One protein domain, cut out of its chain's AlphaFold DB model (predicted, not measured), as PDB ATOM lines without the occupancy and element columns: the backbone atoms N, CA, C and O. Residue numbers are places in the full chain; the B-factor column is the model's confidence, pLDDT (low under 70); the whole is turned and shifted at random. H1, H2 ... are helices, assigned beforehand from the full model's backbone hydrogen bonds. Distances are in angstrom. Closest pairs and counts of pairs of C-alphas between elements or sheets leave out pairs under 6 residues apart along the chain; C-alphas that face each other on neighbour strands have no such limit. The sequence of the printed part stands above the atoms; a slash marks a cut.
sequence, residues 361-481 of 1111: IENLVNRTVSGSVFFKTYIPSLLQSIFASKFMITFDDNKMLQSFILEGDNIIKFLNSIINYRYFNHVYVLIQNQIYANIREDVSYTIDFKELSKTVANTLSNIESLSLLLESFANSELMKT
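This is residues 361 to 481 of the 1111 residues of the protein "Lysophospholipase L1" of Mycoplasma agassizii (UniProt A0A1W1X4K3). The longest helix, H6, makes a V with H7, whose residues 455 to 460 pack on it, while H8 packs on the first residues of H6 and crosses H5. Beyond H5, H2 and H4 run opposite ways with H3 at their far end, a loose frame with few contacts, and H1 packs on residues 425 to 429 of H6. The printed part has 121 residues with eight named helices, H1 to H8 in chain order, and no named strand: all helix, its packing mostly crossed. It is compact, with a radius of gyration of the C-alphas of 15.4 A and spans of 49 by 33 by 27 A.

Start at H6, residues 423 to 441. Its residues 427 to 434 touch H7, residues 449 to 460, at a steep tilt of 48 degrees, opposite ways; the closest C-alphas, Val 427 and Thr 459, are 6.3 A apart. Its residues 423 to 427 touch H8, residues 463 to 474, at a shallow tilt of 23 degrees, opposite ways, closest at C-alphas 423 and 468, 5.4 A. H1, residues 362 to 368, touches H6 at C-alphas 365 and 425, 6.0 A. Residues 469 to 473 of H8 touch H5, residues 410 to 420, closest at C-alphas 417 and 472, 5.3 A. H2, residues 373 to 387, only just touches H5, with 3 pairs of C-alphas within 8 A, closest at 380 and 411, 7.4 A. H4, residues 400 to 406, and H5 touch only at the corner, and only just, with 3 such pairs, closest at C-alphas 405 and 411, 5.4 A. H3, residues 390 to 395, is close to but not clearly touching H2, at C-alphas 387 and 393, 6.6 A. Every O i to N i+4 pair is within hydrogen-bond range in H1 and H3 to H8, but 9 of 11 in H2.

Find C-alpha 423 at (-1.460, -4.315, -4.039); from there H6 runs 27.6 A to C-alpha 441 at (-19.672, 13.300, -14.956). H2 is 22.0 A long, H8 16.1 A, H7 15.9 A and H5 15.2 A. H8 ends at C-alpha 474, (1.827, -13.977, 3.233).

The C-alphas farthest apart, Ser 444 and Thr 481, are 50.9 A apart. The printed part has no cut and no long link. Its mean pLDDT is 80.9; residues 369 to 382, 385 and 421 are under 70.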
ATOM      1  N   ILE A 361      -2.010   4.769 -16.429       88.50
ATOM      2  CA  ILE A 361      -1.984   5.412 -15.108       88.50
ATOM      3  C   ILE A 361      -1.122   4.660 -14.074       88.50
ATOM      4  O   ILE A 361      -0.584   5.276 -13.156       88.50
ATOM      5  N   GLU A 362      -0.902   3.354 -14.265       87.69
ATOM      6  CA  GLU A 362       0.021   2.539 -13.453       87.69
ATOM      7  C   GLU A 362       1.472   3.045 -13.518       87.69
ATOM      8  O   GLU A 362       2.268   2.817 -12.602       87.69
ATOM      9  N   ASN A 363       1.831   3.781 -14.579       89.88
ATOM     10  CA  ASN A 363       3.167   4.350 -14.729       89.88
ATOM     11  C   ASN A 363       3.516   5.330 -13.597       89.88
ATOM     12  O   ASN A 363       4.678   5.371 -13.199       89.88
ATOM     13  N   LEU A 364       2.550   6.041 -12.997       86.88
ATOM     14  CA  LEU A 364       2.795   6.846 -11.791       86.88
ATOM     15  C   LEU A 364       3.386   5.988 -10.670       86.88
ATOM     16  O   LEU A 364       4.401   6.351 -10.073       86.88
ATOM     17  N   VAL A 365       2.745   4.855 -10.379       81.19
ATOM     18  CA  VAL A 365       3.124   3.969  -9.275       81.19
ATOM     19  C   VAL A 365       4.487   3.347  -9.562       81.19
ATOM     20  O   VAL A 365       5.409   3.481  -8.755       81.19
ATOM     21  N   ASN A 366       4.649   2.784 -10.761       80.94
ATOM     22  CA  ASN A 366       5.893   2.158 -11.206       80.94
ATOM     23  C   ASN A 366       7.090   3.128 -11.180       80.94
ATOM     24  O   ASN A 366       8.200   2.719 -10.842       80.94
ATOM     25  N   ARG A 367       6.882   4.418 -11.483       81.88
ATOM     26  CA  ARG A 367       7.942   5.444 -11.498       81.88
ATOM     27  C   ARG A 367       8.222   6.090 -10.143       81.88
ATOM     28  O   ARG A 367       9.347   6.519  -9.905       81.88
ATOM     29  N   THR A 368       7.215   6.213  -9.279       74.62
ATOM     30  CA  THR A 368       7.334   7.004  -8.037       74.62
ATOM     31  C   THR A 368       7.643   6.129  -6.827       74.62
ATOM     32  O   THR A 368       8.415   6.532  -5.955       74.62
ATOM     33  N   VAL A 369       7.093   4.913  -6.772       64.81
ATOM     34  CA  VAL A 369       7.254   4.011  -5.621       64.81
ATOM     35  C   VAL A 369       8.582   3.244  -5.675       64.81
ATOM     36  O   VAL A 369       9.210   3.030  -4.641       64.81
ATOM     37  N   SER A 370       9.062   2.901  -6.873       51.91
ATOM     38  CA  SER A 370      10.308   2.143  -7.080       51.91
ATOM     39  C   SER A 370      11.591   2.886  -6.673       51.91
ATOM     40  O   SER A 370      12.608   2.244  -6.415       51.91
ATOM     41  N   GLY A 371      11.568   4.224  -6.612       51.31
ATOM     42  CA  GLY A 371      12.790   5.038  -6.589       51.31
ATOM     43  C   GLY A 371      12.746   6.330  -5.770       51.31
ATOM     44  O   GLY A 371      13.511   7.246  -6.075       51.31
ATOM     45  N   SER A 372      11.875   6.449  -4.759       54.59
ATOM     46  CA  SER A 372      11.784   7.666  -3.930       54.59
ATOM     47  C   SER A 372      11.950   7.427  -2.424       54.59
ATOM     48  O   SER A 372      11.448   6.462  -1.848       54.59
ATOM     49  N   VAL A 373      12.629   8.374  -1.765       51.91
ATOM     50  CA  VAL A 373      12.640   8.507  -0.296       51.91
ATOM     51  C   VAL A 373      11.228   8.812   0.216       51.91
ATOM     52  O   VAL A 373      10.822   8.269   1.236       51.91
ATOM     53  N   PHE A 374      10.449   9.582  -0.555       53.59
ATOM     54  CA  PHE A 374       9.043   9.915  -0.305       53.59
ATOM     55  C   PHE A 374       8.219   8.702   0.160       53.59
ATOM     56  O   PHE A 374       7.691   8.710   1.268       53.59
ATOM     57  N   PHE A 375       8.166   7.615  -0.620       59.84
ATOM     58  CA  PHE A 375       7.386   6.430  -0.234       59.84
ATOM     59  C   PHE A 375       7.946   5.694   0.996       59.84
ATOM     60  O   PHE A 375       7.176   5.125   1.771       59.84
ATOM     61  N   LYS A 376       9.262   5.750   1.234       56.22
ATOM     62  CA  LYS A 376       9.893   5.165   2.429       56.22
ATOM     63  C   LYS A 376       9.634   5.976   3.703       56.22
ATOM     64  O   LYS A 376       9.586   5.373   4.768       56.22
ATOM     65  N   THR A 377       9.430   7.290   3.599       56.91
ATOM     66  CA  THR A 377       9.113   8.174   4.735       56.91
ATOM     67  C   THR A 377       7.608   8.253   5.008       56.91
ATOM     68  O   THR A 377       7.191   8.143   6.159       56.91
ATOM     69  N   TYR A 378       6.769   8.390   3.972       63.41
ATOM     70  CA  TYR A 378       5.341   8.686   4.158       63.41
ATOM     71  C   TYR A 378       4.446   7.482   4.421       63.41
ATOM     72  O   TYR A 378       3.465   7.628   5.150       63.41
ATOM     73  N   ILE A 379       4.748   6.290   3.894       68.56
ATOM     74  CA  ILE A 379       3.906   5.128   4.206       68.56
ATOM     75  C   ILE A 379       4.036   4.695   5.685       68.56
ATOM     76  O   ILE A 379       3.004   4.356   6.259       68.56
ATOM     77  N   PRO A 380       5.194   4.797   6.381       69.00
ATOM     78  CA  PRO A 380       5.241   4.719   7.845       69.00
ATOM     79  C   PRO A 380       4.241   5.634   8.561       69.00
ATOM     80  O   PRO A 380       3.500   5.158   9.421       69.00
ATOM     81  N   SER A 381       4.171   6.916   8.191       62.59
ATOM     82  CA  SER A 381       3.216   7.867   8.774       62.59
ATOM     83  C   SER A 381       1.769   7.537   8.418       62.59
ATOM     84  O   SER A 381       0.908   7.552   9.291       62.59
ATOM     85  N   LEU A 382       1.493   7.132   7.173       65.75
ATOM     86  CA  LEU A 382       0.169   6.660   6.760       65.75
ATOM     87  C   LEU A 382      -0.269   5.421   7.559       65.75
ATOM     88  O   LEU A 382      -1.416   5.349   7.995       65.75
ATOM     89  N   LEU A 383       0.637   4.470   7.805       73.44
ATOM     90  CA  LEU A 383       0.376   3.303   8.647       73.44
ATOM     91  C   LEU A 383       0.133   3.704  10.105       73.44
ATOM     92  O   LEU A 383      -0.813   3.207  10.711       73.44
ATOM     93  N   GLN A 384       0.911   4.638  10.661       72.19
ATOM     94  CA  GLN A 384       0.640   5.193  11.990       72.19
ATOM     95  C   GLN A 384      -0.731   5.884  12.053       72.19
ATOM     96  O   GLN A 384      -1.458   5.677  13.023       72.19
ATOM     97  N   SER A 385      -1.142   6.619  11.015       63.78
ATOM     98  CA  SER A 385      -2.479   7.221  10.913       63.78
ATOM     99  C   SER A 385      -3.595   6.181  10.771       63.78
ATOM    100  O   SER A 385      -4.676   6.372  11.326       63.78
ATOM    101  N   ILE A 386      -3.341   5.053  10.096       74.50
ATOM    102  CA  ILE A 386      -4.259   3.905  10.042       74.50
ATOM    103  C   ILE A 386      -4.399   3.272  11.433       74.50
ATOM    104  O   ILE A 386      -5.526   3.096  11.895       74.50
ATOM    105  N   PHE A 387      -3.298   3.010  12.147       79.81
ATOM    106  CA  PHE A 387      -3.332   2.507  13.530       79.81
ATOM    107  C   PHE A 387      -3.962   3.506  14.520       79.81
ATOM    108  O   PHE A 387      -4.638   3.094  15.457       79.81
ATOM    109  N   ALA A 388      -3.830   4.812  14.278       74.19
ATOM    110  CA  ALA A 388      -4.496   5.871  15.036       74.19
ATOM    111  C   ALA A 388      -5.965   6.116  14.621       74.19
ATOM    112  O   ALA A 388      -6.618   7.010  15.164       74.19
ATOM    113  N   SER A 389      -6.509   5.353  13.667       71.31
ATOM    114  CA  SER A 389      -7.922   5.452  13.291       71.31
ATOM    115  C   SER A 389      -8.832   4.918  14.401       71.31
ATOM    116  O   SER A 389      -8.483   3.987  15.125       71.31
ATOM    117  N   LYS A 390     -10.060   5.451  14.500       76.50
ATOM    118  CA  LYS A 390     -11.052   4.980  15.485       76.50
ATOM    119  C   LYS A 390     -11.316   3.471  15.376       76.50
ATOM    120  O   LYS A 390     -11.561   2.835  16.398       76.50
ATOM    121  N   PHE A 391     -11.262   2.900  14.169       80.25
ATOM    122  CA  PHE A 391     -11.388   1.455  13.981       80.25
ATOM    123  C   PHE A 391     -10.196   0.708  14.585       80.25
ATOM    124  O   PHE A 391     -10.414  -0.153  15.430       80.25
ATOM    125  N   MET A 392      -8.957   1.063  14.231       81.19
ATOM    126  CA  MET A 392      -7.778   0.346  14.729       81.19
ATOM    127  C   MET A 392      -7.563   0.519  16.234       81.19
ATOM    128  O   MET A 392      -7.238  -0.459  16.888       81.19
ATOM    129  N   ILE A 393      -7.871   1.684  16.814       81.62
ATOM    130  CA  ILE A 393      -7.903   1.862  18.278       81.62
ATOM    131  C   ILE A 393      -8.945   0.933  18.937       81.62
ATOM    132  O   ILE A 393      -8.767   0.511  20.069       81.62
ATOM    133  N   THR A 394     -10.022   0.571  18.231       81.75
ATOM    134  CA  THR A 394     -11.068  -0.344  18.732       81.75
ATOM    135  C   THR A 394     -10.784  -1.827  18.426       81.75
ATOM    136  O   THR A 394     -11.401  -2.700  19.031       81.75
ATOM    137  N   PHE A 395      -9.913  -2.124  17.458       83.50
ATOM    138  CA  PHE A 395      -9.604  -3.481  16.982       83.50
ATOM    139  C   PHE A 395      -8.249  -3.999  17.489       83.50
ATOM    140  O   PHE A 395      -8.086  -5.198  17.664       83.50
ATOM    141  N   ASP A 396      -7.299  -3.099  17.744       87.19
ATOM    142  CA  ASP A 396      -5.940  -3.349  18.231       87.19
ATOM    143  C   ASP A 396      -5.617  -2.396  19.401       87.19
ATOM    144  O   ASP A 396      -4.581  -1.736  19.419       87.19
ATOM    145  N   ASP A 397      -6.522  -2.292  20.382       86.31
ATOM    146  CA  ASP A 397      -6.390  -1.402  21.556       86.31
ATOM    147  C   ASP A 397      -5.086  -1.669  22.340       86.31
ATOM    148  O   ASP A 397      -4.343  -0.758  22.712       86.31
ATOM    149  N   ASN A 398      -4.724  -2.951  22.461       90.19
ATOM    150  CA  ASN A 398      -3.463  -3.418  23.047       90.19
ATOM    151  C   ASN A 398      -2.229  -3.209  22.136       90.19
ATOM    152  O   ASN A 398      -1.122  -3.603  22.508       90.19
ATOM    153  N   LYS A 399      -2.400  -2.612  20.946       92.25
ATOM    154  CA  LYS A 399      -1.354  -2.283  19.957       92.25
ATOM    155  C   LYS A 399      -0.471  -3.468  19.575       92.25
ATOM    156  O   LYS A 399       0.721  -3.307  19.307       92.25
ATOM    157  N   MET A 400      -1.027  -4.673  19.571       93.31
ATOM    158  CA  MET A 400      -0.310  -5.913  19.302       93.31
ATOM    159  C   MET A 400       0.077  -6.019  17.823       93.31
ATOM    160  O   MET A 400       1.218  -6.367  17.508       93.31
ATOM    161  N   LEU A 401      -0.844  -5.679  16.915       90.69
ATOM    162  CA  LEU A 401      -0.584  -5.652  15.475       90.69
ATOM    163  C   LEU A 401       0.251  -4.429  15.082       90.69
ATOM    164  O   LEU A 401       1.196  -4.574  14.305       90.69
ATOM    165  N   GLN A 402      -0.030  -3.262  15.673       90.38
ATOM    166  CA  GLN A 402       0.784  -2.056  15.523       90.38
ATOM    167  C   GLN A 402       2.238  -2.331  15.907       90.38
ATOM    168  O   GLN A 402       3.141  -2.079  15.111       90.38
ATOM    169  N   SER A 403       2.474  -2.888  17.097       92.56
ATOM    170  CA  SER A 403       3.828  -3.191  17.568       92.56
ATOM    171  C   SER A 403       4.516  -4.188  16.645       92.56
ATOM    172  O   SER A 403       5.644  -3.945  16.243       92.56
ATOM    173  N   PHE A 404       3.847  -5.270  16.233       93.06
ATOM    174  CA  PHE A 404       4.454  -6.263  15.341       93.06
ATOM    175  C   PHE A 404       4.837  -5.701  13.963       93.06
ATOM    176  O   PHE A 404       5.906  -6.036  13.454       93.06
ATOM    177  N   ILE A 405       4.007  -4.841  13.365       89.88
ATOM    178  CA  ILE A 405       4.288  -4.249  12.047       89.88
ATOM    179  C   ILE A 405       5.324  -3.116  12.131       89.88
ATOM    180  O   ILE A 405       6.093  -2.949  11.188       89.88
ATOM    181  N   LEU A 406       5.395  -2.366  13.236       87.31
ATOM    182  CA  LEU A 406       6.338  -1.248  13.410       87.31
ATOM    183  C   LEU A 406       7.658  -1.637  14.126       87.31
ATOM    184  O   LEU A 406       8.537  -0.794  14.297       87.31
ATOM    185  N   GLU A 407       7.824  -2.897  14.540       88.00
ATOM    186  CA  GLU A 407       9.008  -3.432  15.238       88.00
ATOM    187  C   GLU A 407      10.227  -3.567  14.301       88.00
ATOM    188  O   GLU A 407      10.370  -4.541  13.560       88.00
ATOM    189  N   GLY A 408      11.136  -2.587  14.350       86.50
ATOM    190  CA  GLY A 408      12.409  -2.613  13.619       86.50
ATOM    191  C   GLY A 408      12.220  -2.772  12.107       86.50
ATOM    192  O   GLY A 408      11.389  -2.102  11.500       86.50
ATOM    193  N   ASP A 409      12.959  -3.696  11.490       87.31
ATOM    194  CA  ASP A 409      12.849  -3.991  10.054       87.31
ATOM    195  C   ASP A 409      11.460  -4.470   9.598       87.31
ATOM    196  O   ASP A 409      11.215  -4.532   8.388       87.31
ATOM    197  N   ASN A 410      10.568  -4.882  10.509       88.94
ATOM    198  CA  ASN A 410       9.264  -5.438  10.134       88.94
ATOM    199  C   ASN A 410       8.466  -4.435   9.294       88.94
ATOM    200  O   ASN A 410       7.813  -4.847   8.335       88.94
ATOM    201  N   ILE A 411       8.613  -3.134   9.572       85.19
ATOM    202  CA  ILE A 411       7.974  -2.076   8.790       85.19
ATOM    203  C   ILE A 411       8.504  -2.065   7.355       85.19
ATOM    204  O   ILE A 411       7.718  -2.111   6.420       85.19
ATOM    205  N   ILE A 412       9.823  -2.116   7.152       82.62
ATOM    206  CA  ILE A 412      10.444  -2.114   5.818       82.62
ATOM    207  C   ILE A 412      10.040  -3.376   5.042       82.62
ATOM    208  O   ILE A 412       9.689  -3.304   3.866       82.62
ATOM    209  N   LYS A 413      10.026  -4.534   5.710       87.50
ATOM    210  CA  LYS A 413       9.639  -5.827   5.120       87.50
ATOM    211  C   LYS A 413       8.147  -5.875   4.767       87.50
ATOM    212  O   LYS A 413       7.791  -6.471   3.751       87.50
ATOM    213  N   PHE A 414       7.293  -5.217   5.553       85.12
ATOM    214  CA  PHE A 414       5.876  -5.031   5.245       85.12
ATOM    215  C   PHE A 414       5.663  -4.062   4.074       85.12
ATOM    216  O   PHE A 414       5.013  -4.434   3.096       85.12
ATOM    217  N   LEU A 415       6.269  -2.872   4.125       79.88
ATOM    218  CA  LEU A 415       6.218  -1.852   3.073       79.88
ATOM    219  C   LEU A 415       6.658  -2.407   1.718       79.88
ATOM    220  O   LEU A 415       5.912  -2.320   0.747       79.88
ATOM    221  N   ASN A 416       7.818  -3.065   1.666       80.38
ATOM    222  CA  ASN A 416       8.315  -3.703   0.450       80.38
ATOM    223  C   ASN A 416       7.334  -4.760  -0.084       80.38
ATOM    224  O   ASN A 416       7.242  -4.941  -1.292       80.38
ATOM    225  N   SER A 417       6.576  -5.449   0.780       83.31
ATOM    226  CA  SER A 417       5.587  -6.433   0.324       83.31
ATOM    227  C   SER A 417       4.360  -5.788  -0.326       83.31
ATOM    228  O   SER A 417       4.043  -6.135  -1.460       83.31
ATOM    229  N   ILE A 418       3.734  -4.797   0.317       79.31
ATOM    230  CA  ILE A 418       2.561  -4.093  -0.235       79.31
ATOM    231  C   ILE A 418       2.887  -3.257  -1.486       79.31
ATOM    232  O   ILE A 418       2.001  -2.994  -2.298       79.31
ATOM    233  N   ILE A 419       4.156  -2.867  -1.647       75.75
ATOM    234  CA  ILE A 419       4.696  -2.202  -2.837       75.75
ATOM    235  C   ILE A 419       4.953  -3.207  -3.971       75.75
ATOM    236  O   ILE A 419       4.452  -3.019  -5.077       75.75
ATOM    237  N   ASN A 420       5.716  -4.275  -3.715       70.50
ATOM    238  CA  ASN A 420       6.213  -5.158  -4.777       70.50
ATOM    239  C   ASN A 420       5.145  -6.129  -5.316       70.50
ATOM    240  O   ASN A 420       5.180  -6.475  -6.495       70.50
ATOM    241  N   TYR A 421       4.188  -6.566  -4.491       67.75
ATOM    242  CA  TYR A 421       3.164  -7.555  -4.870       67.75
ATOM    243  C   TYR A 421       1.879  -6.913  -5.432       67.75
ATOM    244  O   TYR A 421       0.771  -7.345  -5.129       67.75
ATOM    245  N   ARG A 422       2.020  -5.871  -6.265       74.25
ATOM    246  CA  ARG A 422       0.942  -5.141  -6.982       74.25
ATOM    247  C   ARG A 422      -0.128  -4.437  -6.132       74.25
ATOM    248  O   ARG A 422      -0.714  -3.488  -6.641       74.25
ATOM    249  N   TYR A 423      -0.371  -4.830  -4.881       82.88
ATOM    250  CA  TYR A 423      -1.460  -4.315  -4.039       82.88
ATOM    251  C   TYR A 423      -1.556  -2.782  -4.012       82.88
ATOM    252  O   TYR A 423      -2.632  -2.237  -4.252       82.88
ATOM    253  N   PHE A 424      -0.447  -2.066  -3.781       80.19
ATOM    254  CA  PHE A 424      -0.481  -0.601  -3.775       80.19
ATOM    255  C   PHE A 424      -0.876  -0.015  -5.143       80.19
ATOM    256  O   PHE A 424      -1.638   0.948  -5.188       80.19
ATOM    257  N   ASN A 425      -0.416  -0.609  -6.252       82.06
ATOM    258  CA  ASN A 425      -0.817  -0.200  -7.600       82.06
ATOM    259  C   ASN A 425      -2.314  -0.445  -7.831       82.06
ATOM    260  O   ASN A 425      -3.023   0.470  -8.229       82.06
ATOM    261  N   HIS A 426      -2.806  -1.639  -7.499       85.00
ATOM    262  CA  HIS A 426      -4.219  -2.002  -7.610       85.00
ATOM    263  C   HIS A 426      -5.132  -1.030  -6.831       85.00
ATOM    264  O   HIS A 426      -6.017  -0.402  -7.415       85.00
ATOM    265  N   VAL A 427      -4.860  -0.825  -5.535       85.75
ATOM    266  CA  VAL A 427      -5.612   0.112  -4.679       85.75
ATOM    267  C   VAL A 427      -5.563   1.533  -5.243       85.75
ATOM    268  O   VAL A 427      -6.587   2.214  -5.306       85.75
ATOM    269  N   TYR A 428      -4.384   1.983  -5.678       86.44
ATOM    270  CA  TYR A 428      -4.211   3.305  -6.269       86.44
ATOM    271  C   TYR A 428      -5.040   3.481  -7.556       86.44
ATOM    272  O   TYR A 428      -5.753   4.476  -7.695       86.44
ATOM    273  N   VAL A 429      -4.997   2.503  -8.465       88.38
ATOM    274  CA  VAL A 429      -5.756   2.501  -9.725       88.38
ATOM    275  C   VAL A 429      -7.263   2.515  -9.460       88.38
ATOM    276  O   VAL A 429      -7.972   3.298 -10.092       88.38
ATOM    277  N   LEU A 430      -7.766   1.733  -8.499       89.81
ATOM    278  CA  LEU A 430      -9.187   1.750  -8.125       89.81
ATOM    279  C   LEU A 430      -9.635   3.114  -7.568       89.81
ATOM    280  O   LEU A 430     -10.676   3.627  -7.988       89.81
ATOM    281  N   ILE A 431      -8.844   3.734  -6.684       90.12
ATOM    282  CA  ILE A 431      -9.114   5.091  -6.170       90.12
ATOM    283  C   ILE A 431      -9.130   6.102  -7.324       90.12
ATOM    284  O   ILE A 431     -10.062   6.902  -7.444       90.12
ATOM    285  N   GLN A 432      -8.119   6.059  -8.194       90.88
ATOM    286  CA  GLN A 432      -7.973   7.009  -9.291       90.88
ATOM    287  C   GLN A 432      -9.084   6.851 -10.343       90.88
ATOM    288  O   GLN A 432      -9.587   7.858 -10.841       90.88
ATOM    289  N   ASN A 433      -9.529   5.621 -10.617       92.12
ATOM    290  CA  ASN A 433     -10.639   5.325 -11.524       92.12
ATOM    291  C   ASN A 433     -12.000   5.787 -10.983       92.12
ATOM    292  O   ASN A 433     -12.814   6.278 -11.767       92.12
ATOM    293  N   GLN A 434     -12.244   5.686  -9.670       91.50
ATOM    294  CA  GLN A 434     -13.444   6.264  -9.044       91.50
ATOM    295  C   GLN A 434     -13.439   7.794  -9.166       91.50
ATOM    296  O   GLN A 434     -14.429   8.383  -9.589       91.50
ATOM    297  N   ILE A 435     -12.299   8.444  -8.914       91.69
ATOM    298  CA  ILE A 435     -12.162   9.898  -9.102       91.69
ATOM    299  C   ILE A 435     -12.346  10.290 -10.580       91.69
ATOM    300  O   ILE A 435     -13.013  11.278 -10.876       91.69
ATOM    301  N   TYR A 436     -11.836   9.492 -11.525       91.94
ATOM    302  CA  TYR A 436     -12.085   9.688 -12.956       91.94
ATOM    303  C   TYR A 436     -13.540   9.441 -13.377       91.94
ATOM    304  O   TYR A 436     -13.932   9.928 -14.434       91.94
ATOM    305  N   ALA A 437     -14.343   8.671 -12.637       93.50
ATOM    306  CA  ALA A 437     -15.782   8.588 -12.894       93.50
ATOM    307  C   ALA A 437     -16.435   9.942 -12.582       93.50
ATOM    308  O   ALA A 437     -16.961  10.578 -13.492       93.50
ATOM    309  N   ASN A 438     -16.238  10.453 -11.362       92.88
ATOM    310  CA  ASN A 438     -16.753  11.755 -10.931       92.88
ATOM    311  C   ASN A 438     -16.298  12.902 -11.867       92.88
ATOM    312  O   ASN A 438     -17.113  13.729 -12.260       92.88
ATOM    313  N   ILE A 439     -15.027  12.917 -12.297       91.31
ATOM    314  CA  ILE A 439     -14.484  13.925 -13.238       91.31
ATOM    315  C   ILE A 439     -15.081  13.818 -14.657       91.31
ATOM    316  O   ILE A 439     -15.120  14.811 -15.383       91.31
ATOM    317  N   ARG A 440     -15.534  12.631 -15.086       91.69
ATOM    318  CA  ARG A 440     -16.207  12.450 -16.388       91.69
ATOM    319  C   ARG A 440     -17.682  12.848 -16.348       91.69
ATOM    320  O   ARG A 440     -18.217  13.212 -17.391       91.69
ATOM    321  N   GLU A 441     -18.314  12.790 -15.178       92.94
ATOM    322  CA  GLU A 441     -19.672  13.300 -14.956       92.94
ATOM    323  C   GLU A 441     -19.678  14.829 -14.771       92.94
ATOM    324  O   GLU A 441     -20.532  15.511 -15.335       92.94
ATOM    325  N   ASP A 442     -18.687  15.379 -14.061       92.44
ATOM    326  CA  ASP A 442     -18.457  16.819 -13.904       92.44
ATOM    327  C   ASP A 442     -16.958  17.160 -13.990       92.44
ATOM    328  O   ASP A 442     -16.181  16.917 -13.066       92.44
ATOM    329  N   VAL A 443     -16.545  17.814 -15.079       88.50
ATOM    330  CA  VAL A 443     -15.148  18.246 -15.284       88.50
ATOM    331  C   VAL A 443     -14.692  19.257 -14.219       88.50
ATOM    332  O   VAL A 443     -13.496  19.343 -13.929       88.50
ATOM    333  N   SER A 444     -15.617  19.991 -13.589       89.00
ATOM    334  CA  SER A 444     -15.326  20.934 -12.501       89.00
ATOM    335  C   SER A 444     -15.211  20.281 -11.117       89.00
ATOM    336  O   SER A 444     -14.809  20.960 -10.166       89.00
ATOM    337  N   TYR A 445     -15.481  18.971 -11.009       92.44
ATOM    338  CA  TYR A 445     -15.507  18.207  -9.761       92.44
ATOM    339  C   TYR A 445     -14.301  18.495  -8.855       92.44
ATOM    340  O   TYR A 445     -13.133  18.492  -9.272       92.44
ATOM    341  N   THR A 446     -14.592  18.722  -7.572       91.06
ATOM    342  CA  THR A 446     -13.592  19.056  -6.557       91.06
ATOM    343  C   THR A 446     -13.574  18.010  -5.456       91.06
ATOM    344  O   THR A 446     -14.567  17.825  -4.757       91.06
ATOM    345  N   ILE A 447     -12.418  17.382  -5.264       90.19
ATOM    346  CA  ILE A 447     -12.220  16.338  -4.260       90.19
ATOM    347  C   ILE A 447     -12.327  16.940  -2.853       90.19
ATOM    348  O   ILE A 447     -11.655  17.926  -2.545       90.19
ATOM    349  N   ASP A 448     -13.127  16.320  -1.983       86.19
ATOM    350  CA  ASP A 448     -13.160  16.596  -0.543       86.19
ATOM    351  C   ASP A 448     -12.454  15.481   0.246       86.19
ATOM    352  O   ASP A 448     -12.597  14.300  -0.064       86.19
ATOM    353  N   PHE A 449     -11.726  15.824   1.316       81.50
ATOM    354  CA  PHE A 449     -11.013  14.826   2.126       81.50
ATOM    355  C   PHE A 449     -11.917  13.773   2.775       81.50
ATOM    356  O   PHE A 449     -11.460  12.654   2.992       81.50
ATOM    357  N   LYS A 450     -13.175  14.089   3.104       81.12
ATOM    358  CA  LYS A 450     -14.130  13.125   3.669       81.12
ATOM    359  C   LYS A 450     -14.571  12.115   2.612       81.12
ATOM    360  O   LYS A 450     -14.699  10.933   2.923       81.12
ATOM    361  N   GLU A 451     -14.782  12.577   1.382       84.50
ATOM    362  CA  GLU A 451     -15.104  11.716   0.243       84.50
ATOM    363  C   GLU A 451     -13.899  10.855  -0.133       84.50
ATOM    364  O   GLU A 451     -14.011   9.635  -0.124       84.50
ATOM    365  N   LEU A 452     -12.719  11.459  -0.301       83.06
ATOM    366  CA  LEU A 452     -11.475  10.740  -0.572       83.06
ATOM    367  C   LEU A 452     -11.166   9.695   0.511       83.06
ATOM    368  O   LEU A 452     -10.825   8.564   0.184       83.06
ATOM    369  N   SER A 453     -11.352  10.027   1.795       77.31
ATOM    370  CA  SER A 453     -11.178   9.061   2.893       77.31
ATOM    371  C   SER A 453     -12.175   7.903   2.819       77.31
ATOM    372  O   SER A 453     -11.814   6.776   3.144       77.31
ATOM    373  N   LYS A 454     -13.417   8.156   2.381       81.31
ATOM    374  CA  LYS A 454     -14.434   7.118   2.160       81.31
ATOM    375  C   LYS A 454     -14.079   6.248   0.950       81.31
ATOM    376  O   LYS A 454     -14.159   5.034   1.060       81.31
ATOM    377  N   THR A 455     -13.648   6.836  -0.164       84.88
ATOM    378  CA  THR A 455     -13.162   6.129  -1.363       84.88
ATOM    379  C   THR A 455     -11.968   5.231  -1.038       84.88
ATOM    380  O   THR A 455     -11.983   4.045  -1.364       84.88
ATOM    381  N   VAL A 456     -10.971   5.764  -0.325       81.31
ATOM    382  CA  VAL A 456      -9.808   5.011   0.165       81.31
ATOM    383  C   VAL A 456     -10.254   3.874   1.088       81.31
ATOM    384  O   VAL A 456      -9.897   2.729   0.838       81.31
ATOM    385  N   ALA A 457     -11.084   4.143   2.103       76.62
ATOM    386  CA  ALA A 457     -11.558   3.113   3.031       76.62
ATOM    387  C   ALA A 457     -12.392   2.018   2.343       76.62
ATOM    388  O   ALA A 457     -12.197   0.841   2.632       76.62
ATOM    389  N   ASN A 458     -13.279   2.386   1.412       81.12
ATOM    390  CA  ASN A 458     -14.074   1.444   0.622       81.12
ATOM    391  C   ASN A 458     -13.189   0.570  -0.279       81.12
ATOM    392  O   ASN A 458     -13.431  -0.625  -0.385       81.12
ATOM    393  N   THR A 459     -12.156   1.148  -0.900       85.81
ATOM    394  CA  THR A 459     -11.214   0.401  -1.750       85.81
ATOM    395  C   THR A 459     -10.374  -0.559  -0.909       85.81
ATOM    396  O   THR A 459     -10.378  -1.755  -1.162       85.81
ATOM    397  N   LEU A 460      -9.754  -0.070   0.171       80.31
ATOM    398  CA  LEU A 460      -8.963  -0.877   1.114       80.31
ATOM    399  C   LEU A 460      -9.760  -2.001   1.805       80.31
ATOM    400  O   LEU A 460      -9.151  -2.882   2.407       80.31
ATOM    401  N   SER A 461     -11.097  -1.954   1.767       74.00
ATOM    402  CA  SER A 461     -11.986  -2.968   2.346       74.00
ATOM    403  C   SER A 461     -12.795  -3.763   1.314       74.00
ATOM    404  O   SER A 461     -13.610  -4.598   1.715       74.00
ATOM    405  N   ASN A 462     -12.568  -3.571   0.004       79.62
ATOM    406  CA  ASN A 462     -13.114  -4.482  -1.002       79.62
ATOM    407  C   ASN A 462     -12.381  -5.838  -0.930       79.62
ATOM    408  O   ASN A 462     -11.245  -5.935  -0.459       79.62
ATOM    409  N   ILE A 463     -13.064  -6.912  -1.335       75.81
ATOM    410  CA  ILE A 463     -12.575  -8.281  -1.117       75.81
ATOM    411  C   ILE A 463     -11.280  -8.566  -1.893       75.81
ATOM    412  O   ILE A 463     -10.374  -9.197  -1.364       75.81
ATOM    413  N   GLU A 464     -11.178  -8.029  -3.101       79.06
ATOM    414  CA  GLU A 464     -10.056  -8.080  -4.046       79.06
ATOM    415  C   GLU A 464      -8.778  -7.455  -3.444       79.06
ATOM    416  O   GLU A 464      -7.799  -8.153  -3.178       79.06
ATOM    417  N   SER A 465      -8.835  -6.181  -3.039       81.44
ATOM    418  CA  SER A 465      -7.754  -5.483  -2.333       81.44
ATOM    419  C   SER A 465      -7.358  -6.189  -1.032       81.44
ATOM    420  O   SER A 465      -6.169  -6.360  -0.766       81.44
ATOM    421  N   LEU A 466      -8.317  -6.655  -0.222       78.94
ATOM    422  CA  LEU A 466      -8.010  -7.431   0.989       78.94
ATOM    423  C   LEU A 466      -7.308  -8.763   0.670       78.94
ATOM    424  O   LEU A 466      -6.457  -9.208   1.443       78.94
ATOM    425  N   SER A 467      -7.621  -9.378  -0.470       74.19
ATOM    426  CA  SER A 467      -6.997 -10.618  -0.941       74.19
ATOM    427  C   SER A 467      -5.557 -10.377  -1.380       74.19
ATOM    428  O   SER A 467      -4.654 -11.044  -0.873       74.19
ATOM    429  N   LEU A 468      -5.322  -9.358  -2.215       79.50
ATOM    430  CA  LEU A 468      -3.982  -8.916  -2.607       79.50
ATOM    431  C   LEU A 468      -3.136  -8.483  -1.409       79.50
ATOM    432  O   LEU A 468      -1.947  -8.799  -1.361       79.50
ATOM    433  N   LEU A 469      -3.717  -7.805  -0.413       84.31
ATOM    434  CA  LEU A 469      -3.020  -7.451   0.827       84.31
ATOM    435  C   LEU A 469      -2.567  -8.704   1.580       84.31
ATOM    436  O   LEU A 469      -1.415  -8.783   2.010       84.31
ATOM    437  N   LEU A 470      -3.456  -9.687   1.740       78.00
ATOM    438  CA  LEU A 470      -3.162 -10.926   2.458       78.00
ATOM    439  C   LEU A 470      -2.182 -11.828   1.697       78.00
ATOM    440  O   LEU A 470      -1.344 -12.462   2.339       78.00
ATOM    441  N   GLU A 471      -2.216 -11.850   0.363       76.88
ATOM    442  CA  GLU A 471      -1.206 -12.516  -0.462       76.88
ATOM    443  C   GLU A 471       0.157 -11.816  -0.355       76.88
ATOM    444  O   GLU A 471       1.145 -12.455   0.019       76.88
ATOM    445  N   SER A 472       0.203 -10.498  -0.591       83.81
ATOM    446  CA  SER A 472       1.405  -9.662  -0.429       83.81
ATOM    447  C   SER A 472       2.051  -9.909   0.932       83.81
ATOM    448  O   SER A 472       3.251 -10.164   1.039       83.81
ATOM    449  N   PHE A 473       1.232  -9.903   1.987       82.69
ATOM    450  CA  PHE A 473       1.675 -10.130   3.353       82.69
ATOM    451  C   PHE A 473       2.153 -11.566   3.589       82.69
ATOM    452  O   PHE A 473       3.206 -11.765   4.196       82.69
ATOM    453  N   ALA A 474       1.431 -12.577   3.098       79.12
ATOM    454  CA  ALA A 474       1.827 -13.977   3.233       79.12
ATOM    455  C   ALA A 474       3.169 -14.268   2.537       79.12
ATOM    456  O   ALA A 474       3.989 -15.002   3.091       79.12
ATOM    457  N   ASN A 475       3.414 -13.649   1.381       78.19
ATOM    458  CA  ASN A 475       4.641 -13.789   0.589       78.19
ATOM    459  C   ASN A 475       5.772 -12.831   1.027       78.19
ATOM    460  O   ASN A 475       6.886 -12.892   0.498       78.19
ATOM    461  N   SER A 476       5.508 -11.952   1.999       85.62
ATOM    462  CA  SER A 476       6.471 -10.974   2.512       85.62
ATOM    463  C   SER A 476       7.696 -11.613   3.174       85.62
ATOM    464  O   SER A 476       7.648 -12.708   3.741       85.62
ATOM    465  N   GLU A 477       8.801 -10.866   3.197       86.88
ATOM    466  CA  GLU A 477       9.994 -11.244   3.964       86.88
ATOM    467  C   GLU A 477       9.715 -11.367   5.466       86.88
ATOM    468  O   GLU A 477      10.253 -12.257   6.126       86.88
ATOM    469  N   LEU A 478       8.824 -10.518   5.989       88.50
ATOM    470  CA  LEU A 478       8.358 -10.546   7.374       88.50
ATOM    471  C   LEU A 478       7.773 -11.919   7.729       88.50
ATOM    472  O   LEU A 478       8.083 -12.470   8.785       88.50
ATOM    473  N   MET A 479       6.997 -12.512   6.822       87.56
ATOM    474  CA  MET A 479       6.339 -13.799   7.036       87.56
ATOM    475  C   MET A 479       7.194 -15.016   6.655       87.56
ATOM    476  O   MET A 479       6.696 -16.139   6.751       87.56
ATOM    477  N   LYS A 480       8.472 -14.871   6.266       84.56
ATOM    478  CA  LYS A 480       9.337 -16.026   5.933       84.56
ATOM    479  C   LYS A 480       9.622 -16.946   7.132       84.56
ATOM    480  O   LYS A 480       9.757 -18.151   6.937       84.56
ATOM    481  N   THR A 481       9.696 -16.426   8.362       84.88
ATOM    482  CA  THR A 481      10.085 -17.232   9.539       84.88
ATOM    483  C   THR A 481       8.884 -17.898  10.237       84.88
ATOM    484  O   THR A 481       7.842 -17.260  10.408       84.88
TER     485      THR A 481